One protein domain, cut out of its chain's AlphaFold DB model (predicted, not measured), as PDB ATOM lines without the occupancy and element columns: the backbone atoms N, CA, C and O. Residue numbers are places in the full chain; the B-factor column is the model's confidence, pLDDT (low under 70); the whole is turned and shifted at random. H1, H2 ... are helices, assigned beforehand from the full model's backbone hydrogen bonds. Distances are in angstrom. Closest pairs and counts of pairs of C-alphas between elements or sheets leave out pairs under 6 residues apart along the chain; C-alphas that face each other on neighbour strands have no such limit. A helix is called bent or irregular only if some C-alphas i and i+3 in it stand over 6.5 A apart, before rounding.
ATOM      1  N   GLU A  84     138.104  88.203 113.446       88.75
ATOM      2  CA  GLU A  84     136.791  88.026 112.831       88.75
ATOM      3  C   GLU A  84     136.058  86.812 113.402       88.75
ATOM      4  O   GLU A  84     134.898  86.942 113.787       88.75
ATOM      5  N   LYS A  85     136.723  85.658 113.540       88.94
ATOM      6  CA  LYS A  85     136.100  84.476 114.154       88.94
ATOM      7  C   LYS A  85     135.789  84.700 115.631       88.94
ATOM      8  O   LYS A  85     134.730  84.290 116.107       88.94
ATOM      9  N   TYR A  86     136.673  85.396 116.348       87.44
ATOM     10  CA  TYR A  86     136.408  85.799 117.725       87.44
ATOM     11  C   TYR A  86     135.166  86.694 117.823       87.44
ATOM     12  O   TYR A  86     134.275  86.421 118.628       87.44
ATOM     13  N   LYS A  87     135.051  87.714 116.963       85.88
ATOM     14  CA  LYS A  87     133.860  88.575 116.904       85.88
ATOM     15  C   LYS A  87     132.602  87.787 116.555       85.88
ATOM     16  O   LYS A  87     131.611  87.937 117.254       85.88
ATOM     17  N   GLN A  88     132.654  86.892 115.567       86.06
ATOM     18  CA  GLN A  88     131.523  86.025 115.217       86.06
ATOM     19  C   GLN A  88     131.052  85.185 116.414       86.06
ATOM     20  O   GLN A  88     129.851  85.051 116.638       86.06
ATOM     21  N   TYR A  89     131.977  84.649 117.215       88.12
ATOM     22  CA  TYR A  89     131.626  83.917 118.432       88.12
ATOM     23  C   TYR A  89     130.942  84.814 119.478       88.12
ATOM     24  O   TYR A  89     129.922  84.428 120.052       88.12
ATOM     25  N   GLN A  90     131.468  86.020 119.705       85.94
ATOM     26  CA  GLN A  90     130.862  86.993 120.621       85.94
ATOM     27  C   GLN A  90     129.464  87.421 120.147       85.94
ATOM     28  O   GLN A  90     128.530  87.475 120.951       85.94
ATOM     29  N   ASP A  91     129.295  87.643 118.842       84.62
ATOM     30  CA  ASP A  91     128.025  88.026 118.218       84.62
ATOM     31  C   ASP A  91     126.934  86.965 118.453       84.62
ATOM     32  O   ASP A  91     125.782  87.325 118.687       84.62
ATOM     33  N   ILE A  92     127.271  85.667 118.506       88.00
ATOM     34  CA  ILE A  92     126.315  84.607 118.894       88.00
ATOM     35  C   ILE A  92     125.801  84.841 120.319       88.00
ATOM     36  O   ILE A  92     124.598  84.758 120.574       88.00
ATOM     37  N   GLY A  93     126.690  85.147 121.265       88.19
ATOM     38  CA  GLY A  93     126.294  85.414 122.646       88.19
ATOM     39  C   GLY A  93     125.413  86.657 122.777       88.19
ATOM     40  O   GLY A  93     124.418  86.638 123.506       88.19
ATOM     41  N   HIS A  94     125.733  87.715 122.032       84.62
ATOM     42  CA  HIS A  94     124.912  88.924 121.972       84.62
ATOM     43  C   HIS A  94     123.555  88.675 121.318       84.62
ATOM     44  O   HIS A  94     122.544  89.142 121.845       84.62
ATOM     45  N   TRP A  95     123.515  87.896 120.238       86.69
ATOM     46  CA  TRP A  95     122.282  87.467 119.586       86.69
ATOM     47  C   TRP A  95     121.351  86.762 120.576       86.69
ATOM     48  O   TRP A  95     120.186  87.136 120.687       86.69
ATOM     49  N   ILE A  96     121.865  85.820 121.374       91.25
ATOM     50  CA  ILE A  96     121.063  85.117 122.390       91.25
ATOM     51  C   ILE A  96     120.504  86.099 123.439       91.25
ATOM     52  O   ILE A  96     119.320  86.026 123.768       91.25
ATOM     53  N   ASN A  97     121.314  87.041 123.942       89.56
ATOM     54  CA  ASN A  97     120.855  88.050 124.913       89.56
ATOM     55  C   ASN A  97     119.747  88.948 124.340       89.56
ATOM     56  O   ASN A  97     118.773  89.261 125.026       89.56
ATOM     57  N   GLN A  98     119.888  89.367 123.082       86.81
ATOM     58  CA  GLN A  98     118.907  90.204 122.397       86.81
ATOM     59  C   GLN A  98     117.599  89.452 122.136       86.81
ATOM     60  O   GLN A  98     116.523  89.978 122.434       86.81
ATOM     61  N   SER A  99     117.689  88.217 121.634       89.62
ATOM     62  CA  SER A  99     116.536  87.345 121.392       89.62
ATOM     63  C   SER A  99     115.750  87.096 122.674       89.62
ATOM     64  O   SER A  99     114.529  87.228 122.666       89.62
ATOM     65  N   PHE A 100     116.434  86.865 123.801       93.19
ATOM     66  CA  PHE A 100     115.780  86.711 125.100       93.19
ATOM     67  C   PHE A 100     114.875  87.897 125.451       93.19
ATOM     68  O   PHE A 100     113.718  87.687 125.810       93.19
ATOM     69  N   LEU A 101     115.361  89.134 125.307       91.88
ATOM     70  CA  LEU A 101     114.591  90.341 125.639       91.88
ATOM     71  C   LEU A 101     113.423  90.569 124.672       91.88
ATOM     72  O   LEU A 101     112.345  90.992 125.092       91.88
ATOM     73  N   ILE A 102     113.616  90.274 123.384       89.19
ATOM     74  CA  ILE A 102     112.553  90.367 122.373       89.19
ATOM     75  C   ILE A 102     111.446  89.351 122.672       89.19
ATOM     76  O   ILE A 102     110.270  89.713 122.693       89.19
ATOM     77  N   GLU A 103     111.811  88.099 122.932       92.56
ATOM     78  CA  GLU A 103     110.861  87.031 123.249       92.56
ATOM     79  C   GLU A 103     110.164  87.274 124.589       92.56
ATOM     80  O   GLU A 103     108.955  87.075 124.687       92.56
ATOM     81  N   LEU A 104     110.874  87.811 125.586       94.00
ATOM     82  CA  LEU A 104     110.283  88.213 126.860       94.00
ATOM     83  C   LEU A 104     109.184  89.262 126.658       94.00
ATOM     84  O   LEU A 104     108.101  89.142 127.227       94.00
ATOM     85  N   LYS A 105     109.420  90.259 125.798       90.81
ATOM     86  CA  LYS A 105     108.397  91.246 125.429       90.81
ATOM     87  C   LYS A 105     107.192  90.574 124.765       90.81
ATOM     88  O   LYS A 105     106.061  90.898 125.113       90.81
ATOM     89  N   CYS A 106     107.421  89.638 123.842       90.75
ATOM     90  CA  CYS A 106     106.345  88.885 123.191       90.75
ATOM     91  C   CYS A 106     105.520  88.063 124.193       90.75
ATOM     92  O   CYS A 106     104.303  88.010 124.055       90.75
ATOM     93  N   ILE A 107     106.150  87.461 125.208       92.81
ATOM     94  CA  ILE A 107     105.440  86.770 126.294       92.81
ATOM     95  C   ILE A 107     104.513  87.757 127.009       92.81
ATOM     96  O   ILE A 107     103.321  87.487 127.127       92.81
ATOM     97  N   LEU A 108     105.015  88.928 127.414       90.19
ATOM     98  CA  LEU A 108     104.184  89.931 128.089       90.19
ATOM     99  C   LEU A 108     103.038  90.450 127.206       90.19
ATOM    100  O   LEU A 108     101.944  90.664 127.721       90.19
ATOM    101  N   ASP A 109     103.234  90.594 125.891       88.44
ATOM    102  CA  ASP A 109     102.163  90.995 124.960       88.44
ATOM    103  C   ASP A 109     100.968  90.030 124.962       88.44
ATOM    104  O   ASP A 109      99.849  90.447 124.671       88.44
ATOM    105  N   THR A 110     101.176  88.747 125.284       88.81
ATOM    106  CA  THR A 110     100.063  87.782 125.360       88.81
ATOM    107  C   THR A 110      99.124  88.054 126.538       88.81
ATOM    108  O   THR A 110      97.952  87.695 126.469       88.81
ATOM    109  N   TYR A 111      99.612  88.755 127.567       84.31
ATOM    110  CA  TYR A 111      98.856  89.140 128.763       84.31
ATOM    111  C   TYR A 111      98.532  90.645 128.809       84.31
ATOM    112  O   TYR A 111      97.672  91.071 129.577       84.31
ATOM    113  N   ILE A 112      99.197  91.469 127.988       79.06
ATOM    114  CA  ILE A 112      99.040  92.929 127.940       79.06
ATOM    115  C   ILE A 112      98.607  93.345 126.534       79.06
ATOM    116  O   ILE A 112      99.422  93.507 125.626       79.06
ATOM    117  N   THR A 113      97.305  93.560 126.362       71.06
ATOM    118  CA  THR A 113      96.706  93.920 125.066       71.06
ATOM    119  C   THR A 113      96.780  95.418 124.753       71.06
ATOM    120  O   THR A 113      96.887  95.788 123.585       71.06
ATOM    121  N   ASP A 114      96.774  96.281 125.774       73.56
ATOM    122  CA  ASP A 114      97.003  97.724 125.648       73.56
ATOM    123  C   ASP A 114      98.068  98.180 126.649       73.56
ATOM    124  O   ASP A 114      97.818  98.298 127.848       73.56
ATOM    125  N   TRP A 115      99.264  98.477 126.143       73.88
ATOM    126  CA  TRP A 115     100.373  98.978 126.955       73.88
ATOM    127  C   TRP A 115     100.094 100.361 127.566       73.88
ATOM    128  O   TRP A 115     100.643 100.659 128.623       73.88
ATOM    129  N   ASN A 116      99.206 101.179 126.980       69.69
ATOM    130  CA  ASN A 116      98.803 102.466 127.569       69.69
ATOM    131  C   ASN A 116      97.878 102.291 128.783       69.69
ATOM    132  O   ASN A 116      97.682 103.223 129.560       69.69
ATOM    133  N   GLN A 117      97.285 101.106 128.930       70.44
ATOM    134  CA  GLN A 117      96.447 100.710 130.060       70.44
ATOM    135  C   GLN A 117      97.022  99.468 130.744       70.44
ATOM    136  O   GLN A 117      96.273  98.660 131.294       70.44
ATOM    137  N   SER A 118      98.351  99.310 130.689       71.88
ATOM    138  CA  SER A 118      99.025  98.111 131.170       71.88
ATOM    139  C   SER A 118      98.626  97.801 132.618       71.88
ATOM    140  O   SER A 118      98.731  98.683 133.484       71.88
ATOM    141  N   PRO A 119      98.232  96.548 132.920       68.06
ATOM    142  CA  PRO A 119      97.906  96.136 134.280       68.06
ATOM    143  C   PRO A 119      99.104  96.203 135.230       68.06
ATOM    144  O   PRO A 119      98.935  96.215 136.447       68.06
ATOM    145  N   LEU A 120     100.312  96.286 134.674       70.62
ATOM    146  CA  LEU A 120     101.569  96.365 135.410       70.62
ATOM    147  C   LEU A 120     101.986  97.814 135.736       70.62
ATOM    148  O   LEU A 120     103.018  98.031 136.370       70.62
ATOM    149  N   GLY A 121     101.171  98.802 135.343       66.56
ATOM    150  CA  GLY A 121     101.390 100.226 135.599       66.56
ATOM    151  C   GLY A 121     102.451 100.883 134.708       66.56
ATOM    152  O   GLY A 121     103.144 100.227 133.934       66.56
ATOM    153  N   ASP A 122     102.574 102.208 134.836       68.88
ATOM    154  CA  ASP A 122     103.650 102.986 134.210       68.88
ATOM    155  C   ASP A 122     104.952 102.756 134.990       68.88
ATOM    156  O   ASP A 122     105.169 103.331 136.061       68.88
ATOM    157  N   ASN A 123     105.812 101.882 134.469       84.25
ATOM    158  CA  ASN A 123     107.124 101.604 135.042       84.25
ATOM    159  C   ASN A 123     108.204 101.658 133.957       84.25
ATOM    160  O   ASN A 123     108.073 101.034 132.902       84.25
ATOM    161  N   ASP A 124     109.301 102.357 134.250       88.94
ATOM    162  CA  ASP A 124     110.420 102.529 133.321       88.94
ATOM    163  C   ASP A 124     111.019 101.197 132.840       88.94
ATOM    164  O   ASP A 124     111.510 101.133 131.717       88.94
ATOM    165  N   TYR A 125     110.970 100.127 133.645       90.06
ATOM    166  CA  TYR A 125     111.464  98.802 133.251       90.06
ATOM    167  C   TYR A 125     110.580  98.158 132.178       90.06
ATOM    168  O   TYR A 125     111.096  97.626 131.195       90.06
ATOM    169  N   PHE A 126     109.254  98.244 132.318       88.75
ATOM    170  CA  PHE A 126     108.313  97.747 131.310       88.75
ATOM    171  C   PHE A 126     108.364  98.585 130.033       88.75
ATOM    172  O   PHE A 126     108.336  98.032 128.933       88.75
ATOM    173  N   GLU A 127     108.523  99.903 130.162       87.69
ATOM    174  CA  GLU A 127     108.716 100.785 129.013       87.69
ATOM    175  C   GLU A 127     110.049 100.504 128.302       87.69
ATOM    176  O   GLU A 127     110.093 100.442 127.071       87.69
ATOM    177  N   LEU A 128     111.129 100.262 129.053       89.06
ATOM    178  CA  LEU A 128     112.406  99.847 128.479       89.06
ATOM    179  C   LEU A 128     112.259  98.511 127.741       89.06
ATOM    180  O   LEU A 128     112.686  98.426 126.593       89.06
ATOM    181  N   LEU A 129     111.593  97.508 128.331       89.62
ATOM    182  CA  LEU A 129     111.324  96.216 127.684       89.62
ATOM    183  C   LEU A 129     110.510  96.385 126.392       89.62
ATOM    184  O   LEU A 129     110.844  95.795 125.363       89.62
ATOM    185  N   ARG A 130     109.470  97.227 126.411       86.12
ATOM    186  CA  ARG A 130     108.660  97.549 125.227       86.12
ATOM    187  C   ARG A 130     109.524  98.116 124.101       86.12
ATOM    188  O   ARG A 130     109.318  97.786 122.932       86.12
ATOM    189  N   LEU A 131     110.503  98.943 124.460       84.06
ATOM    190  CA  LEU A 131     111.433  99.581 123.536       84.06
ATOM    191  C   LEU A 131     112.655  98.712 123.185       84.06
ATOM    192  O   LEU A 131     113.337  99.015 122.206       84.06
ATOM    193  N   CYS A 132     112.918  97.609 123.896       79.56
ATOM    194  CA  CYS A 132     114.045  96.709 123.623       79.56
ATOM    195  C   CYS A 132     114.029  96.178 122.186       79.56
ATOM    196  O   CYS A 132     115.079  96.066 121.561       79.56
ATOM    197  N   ARG A 133     112.853  95.926 121.598       70.75
ATOM    198  CA  ARG A 133     112.764  95.531 120.182       70.75
ATOM    199  C   ARG A 133     113.338  96.603 119.245       70.75
ATOM    200  O   ARG A 133     114.016  96.253 118.283       70.75
ATOM    201  N   ASN A 134     113.128  97.882 119.554       68.62
ATOM    202  CA  ASN A 134     113.668  99.006 118.784       68.62
ATOM    203  C   ASN A 134     115.177  99.194 119.012       68.62
ATOM    204  O   ASN A 134     115.865  99.721 118.139       68.62
ATOM    205  N   LEU A 135     115.694  98.734 120.157       67.62
ATOM    206  CA  LEU A 135     117.129  98.687 120.437       67.62
ATOM    207  C   LEU A 135     117.826  97.521 119.715       67.62
ATOM    208  O   LEU A 135     118.926  97.704 119.201       67.62
ATOM    209  N   PHE A 136     117.198  96.339 119.663       68.31
ATOM    210  CA  PHE A 136     117.902  95.084 119.363       68.31
ATOM    211  C   PHE A 136     117.539  94.424 118.030       68.31
ATOM    212  O   PHE A 136     118.432  93.933 117.348       68.31
ATOM    213  N   ALA A 137     116.275  94.456 117.585       58.75
ATOM    214  CA  ALA A 137     115.827  93.700 116.401       58.75
ATOM    215  C   ALA A 137     116.450  94.174 115.069       58.75
ATOM    216  O   ALA A 137     116.254  93.557 114.020       58.75
ATOM    217  N   HIS A 138     117.169  95.297 115.099       55.59
ATOM    218  CA  HIS A 138     117.781  95.932 113.933       55.59
ATOM    219  C   HIS A 138     119.262  96.268 114.127       55.59
ATOM    220  O   HIS A 138     119.874  96.819 113.210       55.59
ATOM    221  N   SER A 139     119.843  95.931 115.283       52.00
ATOM    222  CA  SER A 139     121.294  95.832 115.408       52.00
ATOM    223  C   SER A 139     121.700  94.528 114.738       52.00
ATOM    224  O   SER A 139     121.093  93.503 115.024       52.00
ATOM    225  N   SER A 140     122.684  94.533 113.842       50.62
ATOM    226  CA  SER A 140     123.177  93.326 113.158       50.62
ATOM    227  C   SER A 140     123.886  92.337 114.103       50.62
ATOM    228  O   SER A 140     124.826  91.673 113.686       50.62
ATOM    229  N   TYR A 141     123.474  92.275 115.372       53.50
ATOM    230  CA  TYR A 141     124.023  91.449 116.445       53.50
ATOM    231  C   TYR A 141     125.483  91.765 116.807       53.50
ATOM    232  O   TYR A 141     126.115  90.997 117.518       53.50
ATOM    233  N   GLN A 142     125.985  92.921 116.353       54.78
ATOM    234  CA  GLN A 142     127.368  93.368 116.524       54.78
ATOM    235  C   GLN A 142     127.563  94.218 117.785       54.78
ATOM    236  O   GLN A 142     126.724  95.055 118.120       54.78
ATOM    237  N   LEU A 143     128.742  94.065 118.398       47.69
ATOM    238  CA  LEU A 143     129.264  94.865 119.520       47.69
ATOM    239  C   LEU A 143     129.267  96.390 119.269       47.69
ATOM    240  O   LEU A 143     129.105  97.164 120.205       47.69
ATOM    241  N   GLY A 144     129.420  96.826 118.013       50.88
ATOM    242  CA  GLY A 144     129.452  98.239 117.623       50.88
ATOM    243  C   GLY A 144     128.139  98.682 116.986       50.88
ATOM    244  O   GLY A 144     127.926  98.501 115.786       50.88
ATOM    245  N   TYR A 145     127.253  99.267 117.787       54.47
ATOM    246  CA  TYR A 145     125.955  99.760 117.329       54.47
ATOM    247  C   TYR A 145     126.100 100.910 116.316       54.47
ATOM    248  O   TYR A 145     126.851 101.860 116.528       54.47
ATOM    249  N   LYS A 146     125.314 100.867 115.231       51.03
ATOM    250  CA  LYS A 146     125.085 102.021 114.350       51.03
ATOM    251  C   LYS A 146     123.589 102.260 114.186       51.03
ATOM    252  O   LYS A 146     122.851 101.387 113.734       51.03
ATOM    253  N   GLN A 147     123.163 103.464 114.554       54.12
ATOM    254  CA  GLN A 147     121.780 103.922 114.474       54.12
ATOM    255  C   GLN A 147     121.259 103.920 113.030       54.12
ATOM    256  O   GLN A 147     121.980 104.300 112.108       54.12
ATOM    257  N   ARG A 148     119.987 103.546 112.821       54.56
ATOM    258  CA  ARG A 148     119.277 103.795 111.552       54.56
ATOM    259  C   ARG A 148     118.583 105.158 111.588       54.56
ATOM    260  O   ARG A 148     117.900 105.470 112.560       54.56
ATOM    261  N   GLU A 149     118.681 105.913 110.494       54.22
ATOM    262  CA  GLU A 149     118.167 107.292 110.384       54.22
ATOM    263  C   GLU A 149     116.659 107.440 110.685       54.22
ATOM    264  O   GLU A 149     116.252 108.451 111.249       54.22
ATOM    265  N   ASN A 150     115.832 106.422 110.404       58.97
ATOM    266  CA  ASN A 150     114.363 106.532 110.474       58.97
ATOM    267  C   ASN A 150     113.725 106.161 111.830       58.97
ATOM    268  O   ASN A 150     112.518 106.313 111.980       58.97
ATOM    269  N   TYR A 151     114.499 105.687 112.814       62.38
ATOM    270  CA  TYR A 151     113.987 105.250 114.133       62.38
ATOM    271  C   TYR A 151     114.591 106.050 115.293       62.38
ATOM    272  O   TYR A 151     114.703 105.577 116.424       62.38
ATOM    273  N   LYS A 152     115.007 107.286 115.001       67.88
ATOM    274  CA  LYS A 152     115.790 108.126 115.907       67.88
ATOM    275  C   LYS A 152     115.095 108.392 117.246       67.88
ATOM    276  O   LYS A 152     115.729 108.240 118.282       67.88
ATOM    277  N   GLN A 153     113.797 108.700 117.228       74.69
ATOM    278  CA  GLN A 153     113.048 109.057 118.439       74.69
ATOM    279  C   GLN A 153     112.857 107.880 119.405       74.69
ATOM    280  O   GLN A 153     113.148 108.013 120.592       74.69
ATOM    281  N   ASP A 154     112.407 106.723 118.911       73.44
ATOM    282  CA  ASP A 154     112.210 105.540 119.760       73.44
ATOM    283  C   ASP A 154     113.536 105.026 120.319       73.44
ATOM    284  O   ASP A 154     113.603 104.628 121.482       73.44
ATOM    285  N   TYR A 155     114.602 105.084 119.516       75.62
ATOM    286  CA  TYR A 155     115.945 104.748 119.967       75.62
ATOM    287  C   TYR A 155     116.435 105.695 121.067       75.62
ATOM    288  O   TYR A 155     116.876 105.233 122.115       75.62
ATOM    289  N   GLU A 156     116.348 107.012 120.865       78.81
ATOM    290  CA  GLU A 156     116.780 108.005 121.858       78.81
ATOM    291  C   GLU A 156     116.012 107.854 123.172       78.81
ATOM    292  O   GLU A 156     116.609 107.919 124.250       78.81
ATOM    293  N   LYS A 157     114.705 107.576 123.095       82.81
ATOM    294  CA  LYS A 157     113.874 107.293 124.269       82.81
ATOM    295  C   LYS A 157     114.357 106.043 125.007       82.81
ATOM    296  O   LYS A 157     114.559 106.085 126.219       82.81
ATOM    297  N   ALA A 158     114.572 104.953 124.278       82.00
ATOM    298  CA  ALA A 158     115.013 103.680 124.834       82.00
ATOM    299  C   ALA A 158     116.412 103.775 125.457       82.00
ATOM    300  O   ALA A 158     116.645 103.303 126.567       82.00
ATOM    301  N   PHE A 159     117.330 104.452 124.771       80.62
ATOM    302  CA  PHE A 159     118.681 104.700 125.247       80.62
ATOM    303  C   PHE A 159     118.681 105.584 126.495       80.62
ATOM    304  O   PHE A 159     119.362 105.268 127.464       80.62
ATOM    305  N   SER A 160     117.873 106.649 126.521       84.06
ATOM    306  CA  SER A 160     117.707 107.508 127.699       84.06
ATOM    307  C   SER A 160     117.186 106.726 128.913       84.06
ATOM    308  O   SER A 160     117.737 106.847 130.009       84.06
ATOM    309  N   LEU A 161     116.190 105.856 128.715       87.75
ATOM    310  CA  LEU A 161     115.682 104.971 129.768       87.75
ATOM    311  C   LEU A 161     116.736 103.968 130.241       87.75
ATOM    312  O   LEU A 161     116.908 103.787 131.445       87.75
ATOM    313  N   TYR A 162     117.497 103.379 129.320       85.19
ATOM    314  CA  TYR A 162     118.625 102.524 129.676       85.19
ATOM    315  C   TYR A 162     119.658 103.290 130.516       85.19
ATOM    316  O   TYR A 162     120.061 102.806 131.567       85.19
ATOM    317  N   LYS A 163     120.039 104.517 130.127       83.38
ATOM    318  CA  LYS A 163     120.954 105.362 130.921       83.38
ATOM    319  C   LYS A 163     120.394 105.673 132.307       83.38
ATOM    320  O   LYS A 163     121.144 105.681 133.278       83.38
ATOM    321  N   LYS A 164     119.091 105.931 132.406       87.62
ATOM    322  CA  LYS A 164     118.418 106.211 133.679       87.62
ATOM    323  C   LYS A 164     118.489 105.016 134.634       87.62
ATOM    324  O   LYS A 164     118.730 105.216 135.819       87.62
ATOM    325  N   LEU A 165     118.281 103.802 134.124       87.06
ATOM    326  CA  LEU A 165     118.185 102.582 134.933       87.06
ATOM    327  C   LEU A 165     119.537 101.885 135.163       87.06
ATOM    328  O   LEU A 165     119.750 101.303 136.221       87.06
ATOM    329  N   PHE A 166     120.447 101.965 134.192       85.00
ATOM    330  CA  PHE A 166     121.698 101.199 134.127       85.00
ATOM    331  C   PHE A 166     122.911 102.066 133.745       85.00
ATOM    332  O   PHE A 166     123.925 101.568 133.257       85.00
ATOM    333  N   GLY A 167     122.837 103.387 133.934       74.06
ATOM    334  CA  GLY A 167     123.888 104.327 133.522       74.06
ATOM    335  C   GLY A 167     125.256 104.072 134.159       74.06
ATOM    336  O   GLY A 167     126.279 104.405 133.566       74.06
ATOM    337  N   ASN A 168     125.289 103.417 135.321       75.38
ATOM    338  CA  ASN A 168     126.514 102.946 135.972       75.38
ATOM    339  C   ASN A 168     127.281 101.891 135.151       75.38
ATOM    340  O   ASN A 168     128.466 101.681 135.400       75.38
ATOM    341  N   LEU A 169     126.640 101.241 134.176       67.94
ATOM    342  CA  LEU A 169     127.250 100.227 133.308       67.94
ATOM    343  C   LEU A 169     127.885 100.807 132.038       67.94
ATOM    344  O   LEU A 169     128.534 100.082 131.283       67.94
ATOM    345  N   ILE A 170     127.703 102.104 131.785       65.56
ATOM    346  CA  ILE A 170     128.127 102.759 130.549       65.56
ATOM    347  C   ILE A 170     129.579 103.209 130.697       65.56
ATOM    348  O   ILE A 170     129.862 104.260 131.266       65.56
ATOM    349  N   LYS A 171     130.517 102.414 130.170       57.12
ATOM    350  CA  LYS A 171     131.953 102.724 130.275       57.12
ATOM    351  C   LYS A 171     132.411 103.855 129.346       57.12
ATOM    352  O   LYS A 171     133.288 104.605 129.746       57.12
ATOM    353  N   ASN A 172     131.799 104.024 128.165       55.66
ATOM    354  CA  ASN A 172     132.277 104.957 127.122       55.66
ATOM    355  C   ASN A 172     131.164 105.765 126.416       55.66
ATOM    356  O   ASN A 172     131.310 106.153 125.266       55.66
ATOM    357  N   ASN A 173     130.038 106.031 127.085       53.31
ATOM    358  CA  ASN A 173     128.911 106.857 126.602       53.31
ATOM    359  C   ASN A 173     128.162 106.436 125.320       53.31
ATOM    360  O   ASN A 173     127.081 106.996 125.092       53.31
ATOM    361  N   GLU A 174     128.648 105.454 124.555       54.94
ATOM    362  CA  GLU A 174     128.125 105.128 123.215       54.94
ATOM    363  C   GLU A 174     127.630 103.681 123.032       54.94
ATOM    364  O   GLU A 174     126.897 103.415 122.084       54.94
ATOM    365  N   GLU A 175     127.935 102.755 123.950       62.38
ATOM    366  CA  GLU A 175     127.587 101.334 123.795       62.38
ATOM    367  C   GLU A 175     126.643 100.840 124.899       62.38
ATOM    368  O   GLU A 175     126.858 101.081 126.092       62.38
ATOM    369  N   LEU A 176     125.577 100.143 124.493       68.38
ATOM    370  CA  LEU A 176     124.673  99.437 125.399       68.38
ATOM    371  C   LEU A 176     125.391  98.206 125.954       68.38
ATOM    372  O   LEU A 176     125.720  97.286 125.203       68.38
ATOM    373  N   ASN A 177     125.597  98.153 127.268       73.62
ATOM    374  CA  ASN A 177     126.141  96.961 127.901       73.62
ATOM    375  C   ASN A 177     125.026  95.917 128.073       73.62
ATOM    376  O   ASN A 177     124.193  96.012 128.974       73.62
ATOM    377  N   LEU A 178     125.006  94.916 127.195       77.25
ATOM    378  CA  LEU A 178     124.089  93.774 127.283       77.25
ATOM    379  C   LEU A 178     124.711  92.589 128.023       77.25
ATOM    380  O   LEU A 178     124.385  91.442 127.711       77.25
ATOM    381  N   SER A 179     125.635  92.832 128.955       80.69
ATOM    382  CA  SER A 179     126.204  91.766 129.769       80.69
ATOM    383  C   SER A 179     125.110  91.045 130.549       80.69
ATOM    384  O   SER A 179     124.091  91.602 130.961       80.69
ATOM    385  N   ILE A 180     125.331  89.754 130.747       86.31
ATOM    386  CA  ILE A 180     124.353  88.890 131.407       86.31
ATOM    387  C   ILE A 180     124.312  89.191 132.898       86.31
ATOM    388  O   ILE A 180     123.234  89.277 133.477       86.31
ATOM    389  N   THR A 181     125.492  89.385 133.483       84.25
ATOM    390  CA  THR A 181     125.699  89.642 134.909       84.25
ATOM    391  C   THR A 181     125.203  91.016 135.321       84.25
ATOM    392  O   THR A 181     124.621  91.145 136.391       84.25
ATOM    393  N   ASP A 182     125.423  92.032 134.486       83.69
ATOM    394  CA  ASP A 182     125.197  93.413 134.908       83.69
ATOM    395  C   ASP A 182     123.868  93.961 134.383       83.69
ATOM    396  O   ASP A 182     123.287  94.837 135.017       83.69
ATOM    397  N   PHE A 183     123.361  93.437 133.259       87.44
ATOM    398  CA  PHE A 183     122.109  93.899 132.664       87.44
ATOM    399  C   PHE A 183     121.032  92.815 132.574       87.44
ATOM    400  O   PHE A 183     119.991  92.967 133.204       87.44
ATOM    401  N   VAL A 184     121.238  91.735 131.810       90.31
ATOM    402  CA  VAL A 184     120.128  90.832 131.428       90.31
ATOM    403  C   VAL A 184     119.467  90.166 132.638       90.31
ATOM    404  O   VAL A 184     118.240  90.196 132.741       90.31
ATOM    405  N   ILE A 185     120.255  89.595 133.558       91.69
ATOM    406  CA  ILE A 185     119.724  88.953 134.772       91.69
ATOM    407  C   ILE A 185     119.093  89.994 135.710       91.69
ATOM    408  O   ILE A 185     117.905  89.848 135.997       91.69
ATOM    409  N   PRO A 186     119.787  91.082 136.116       92.00
ATOM    410  CA  PRO A 186     119.179  92.095 136.984       92.00
ATOM    411  C   PRO A 186     117.901  92.717 136.407       92.00
ATOM    412  O   PRO A 186     116.949  92.998 137.136       92.00
ATOM    413  N   PHE A 187     117.857  92.926 135.089       93.12
ATOM    414  CA  PHE A 187     116.679  93.454 134.410       93.12
ATOM    415  C   PHE A 187     115.504  92.472 134.477       93.12
ATOM    416  O   PHE A 187     114.399  92.875 134.836       93.12
ATOM    417  N   TYR A 188     115.741  91.190 134.189       95.00
ATOM    418  CA  TYR A 188     114.725  90.143 134.308       95.00
ATOM    419  C   TYR A 188     114.197  90.003 135.743       95.00
ATOM    420  O   TYR A 188     112.984  90.022 135.955       95.00
ATOM    421  N   GLU A 189     115.091  89.922 136.731       94.31
ATOM    422  CA  GLU A 189     114.720  89.797 138.143       94.31
ATOM    423  C   GLU A 189     113.855  90.973 138.599       94.31
ATOM    424  O   GLU A 189     112.849  90.775 139.286       94.31
ATOM    425  N   LYS A 190     114.179  92.191 138.144       93.81
ATOM    426  CA  LYS A 190     113.379  93.372 138.464       93.81
ATOM    427  C   LYS A 190     111.986  93.328 137.840       93.81
ATOM    428  O   LYS A 190     111.021  93.722 138.490       93.81
ATOM    429  N   LEU A 191     111.847  92.836 136.608       93.19
ATOM    430  CA  LEU A 191     110.531  92.644 135.985       93.19
ATOM    431  C   LEU A 191     109.688  91.633 136.775       93.19
ATOM    432  O   LEU A 191     108.509  91.880 137.020       93.19
ATOM    433  N   VAL A 192     110.294  90.529 137.221       94.25
ATOM    434  CA  VAL A 192     109.631  89.520 138.062       94.25
ATOM    435  C   VAL A 192     109.184  90.110 139.402       94.25
ATOM    436  O   VAL A 192     108.052  89.867 139.820       94.25
ATOM    437  N   GLU A 193     110.040  90.890 140.068       92.62
ATOM    438  CA  GLU A 193     109.708  91.613 141.305       92.62
ATOM    439  C   GLU A 193     108.487  92.521 141.096       92.62
ATOM    440  O   GLU A 193     107.497  92.401 141.811       92.62
ATOM    441  N   LEU A 194     108.497  93.350 140.050       89.69
ATOM    442  CA  LEU A 194     107.403  94.278 139.751       89.69
ATOM    443  C   LEU A 194     106.078  93.567 139.441       89.69
ATOM    444  O   LEU A 194     105.012  94.037 139.845       89.69
ATOM    445  N   ILE A 195     106.126  92.425 138.747       89.25
ATOM    446  CA  ILE A 195     104.936  91.597 138.512       89.25
ATOM    447  C   ILE A 195     104.433  91.020 139.835       89.25
ATOM    448  O   ILE A 195     103.227  91.006 140.064       89.25
ATOM    449  N   LYS A 196     105.317  90.573 140.736       88.25
ATOM    450  CA  LYS A 196     104.939  90.064 142.066       88.25
ATOM    451  C   LYS A 196     104.331  91.149 142.960       88.25
ATOM    452  O   LYS A 196     103.331  90.860 143.617       88.25
ATOM    453  N   ASP A 197     104.844  92.370 142.901       81.25
ATOM    454  CA  ASP A 197     104.459  93.479 143.783       81.25
ATOM    455  C   ASP A 197     103.195  94.238 143.361       81.25
ATOM    456  O   ASP A 197     102.651  94.994 144.160       81.25
ATOM    457  N   SER A 198     102.694  94.048 142.136       66.69
ATOM    458  CA  SER A 198     101.498  94.733 141.600       66.69
ATOM    459  C   SER A 198     100.156  94.244 142.203       66.69
ATOM    460  O   SER A 198      99.174  94.059 141.488       66.69
ATOM    461  N   LEU A 199     100.125  94.022 143.525       49.47
ATOM    462  CA  LEU A 199      98.955  93.691 144.357       49.47
ATOM    463  C   LEU A 199      98.058  94.909 144.636       49.47
ATOM    464  O   LEU A 199      98.589  95.969 145.040       49.47
TER     465      LEU A 199
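Overview. This is residues 84 to 199 of the 199 residues of an uncharacterized protein of Candidatus Cloacimonetes bacterium ADurb.Bin211 (UniProt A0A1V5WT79). Two helices, H1 and the shorter H4, run nearly parallel and the same way along the long axis of the model, and the short helix H2 packs slantwise on both of them. H3 packs on the side of H2 away from H1 and has a kink, and two long links without named elements join H1 to H2 and H2 to H3. The printed part has 116 residues with four named helices, H1, H2, H3 and H4 in chain order, and no named strand; the class is all helix. It is compact, with a radius of gyration of the C-alphas of 14.5 A, and elongated, with spans of 49 by 30 by 28 A.

Along the chain. H1, the longest helix, holds residues 84 to 111 and measures 41.2 A from C-alpha 84 at (136.791, 88.026, 112.831) to C-alpha 111 at (98.856, 89.140, 128.763). H4, residues 180 to 197, measures 23.9 A and ends with C-alpha 197 at (104.459, 93.479, 143.783). H2, residues 124 to 136, measures 17.5 A. H3, residues 149 to 169, measures 25.7 A, with a kink of 60 degrees near residue 163. Three helices are irregular: H2 only just, with C-alphas 130 and 133 6.8 A apart, H3 with C-alphas 150 and 153 8.5 A apart, and H4 with C-alphas 182 and 185 7.1 A apart.

Arrangement. H2 is the hub, touching the three other helices. H1, with residues 98 to 105 alone, touches H2 at a steep tilt of 47 degrees, opposite ways; their closest C-alphas, those of Ile 102 and Arg 133, are 5.6 A apart. H3 touches H2 at a steep tilt of 52 degrees, opposite ways, and the closest C-alphas, of Leu 131 and Ala 158, are 5.6 A apart. H2, with residues 125 to 126 alone, touches residues 187 to 191 of H4 at a steep tilt of 42 degrees, opposite ways; the closest C-alphas, of Tyr 125 and Leu 191, are 6.8 A apart. The packing of the helices is mostly crossed, with no touching pair at a shallow tilt. H1 and H4 are close but not clearly touching, at a shallow tilt of 6 degrees, the same way; their closest C-alphas, of Asn 97 and Val 184, are 7.1 A apart. H3 and H4, about perpendicular at 89 degrees, are close but not clearly touching, with the closest C-alphas, of Leu 169 and Asp 182, 7.3 A apart. H1 and H3 are apart. Backbone O i to N i+4 pairs are within hydrogen-bond range in 22 of 24 cases in H1, 7 of 9 in H2, 13 of 17 in H3 and 11 of 14 in H4.

Size, cuts and confidence. The C-alphas of Glu 84 and Leu 199, the first and last printed, are the two farthest apart, at 49.6 A. The printed part has no cut and ends at the chain's last residue. The links H1 to H2 and H2 to H3 are long, with 12 residues each; the link H3 to H4, with 10, is short. Mean pLDDT of the printed part is 78.0; 33 residues are under 70, among them residues 134 to 152 and 169 to 176.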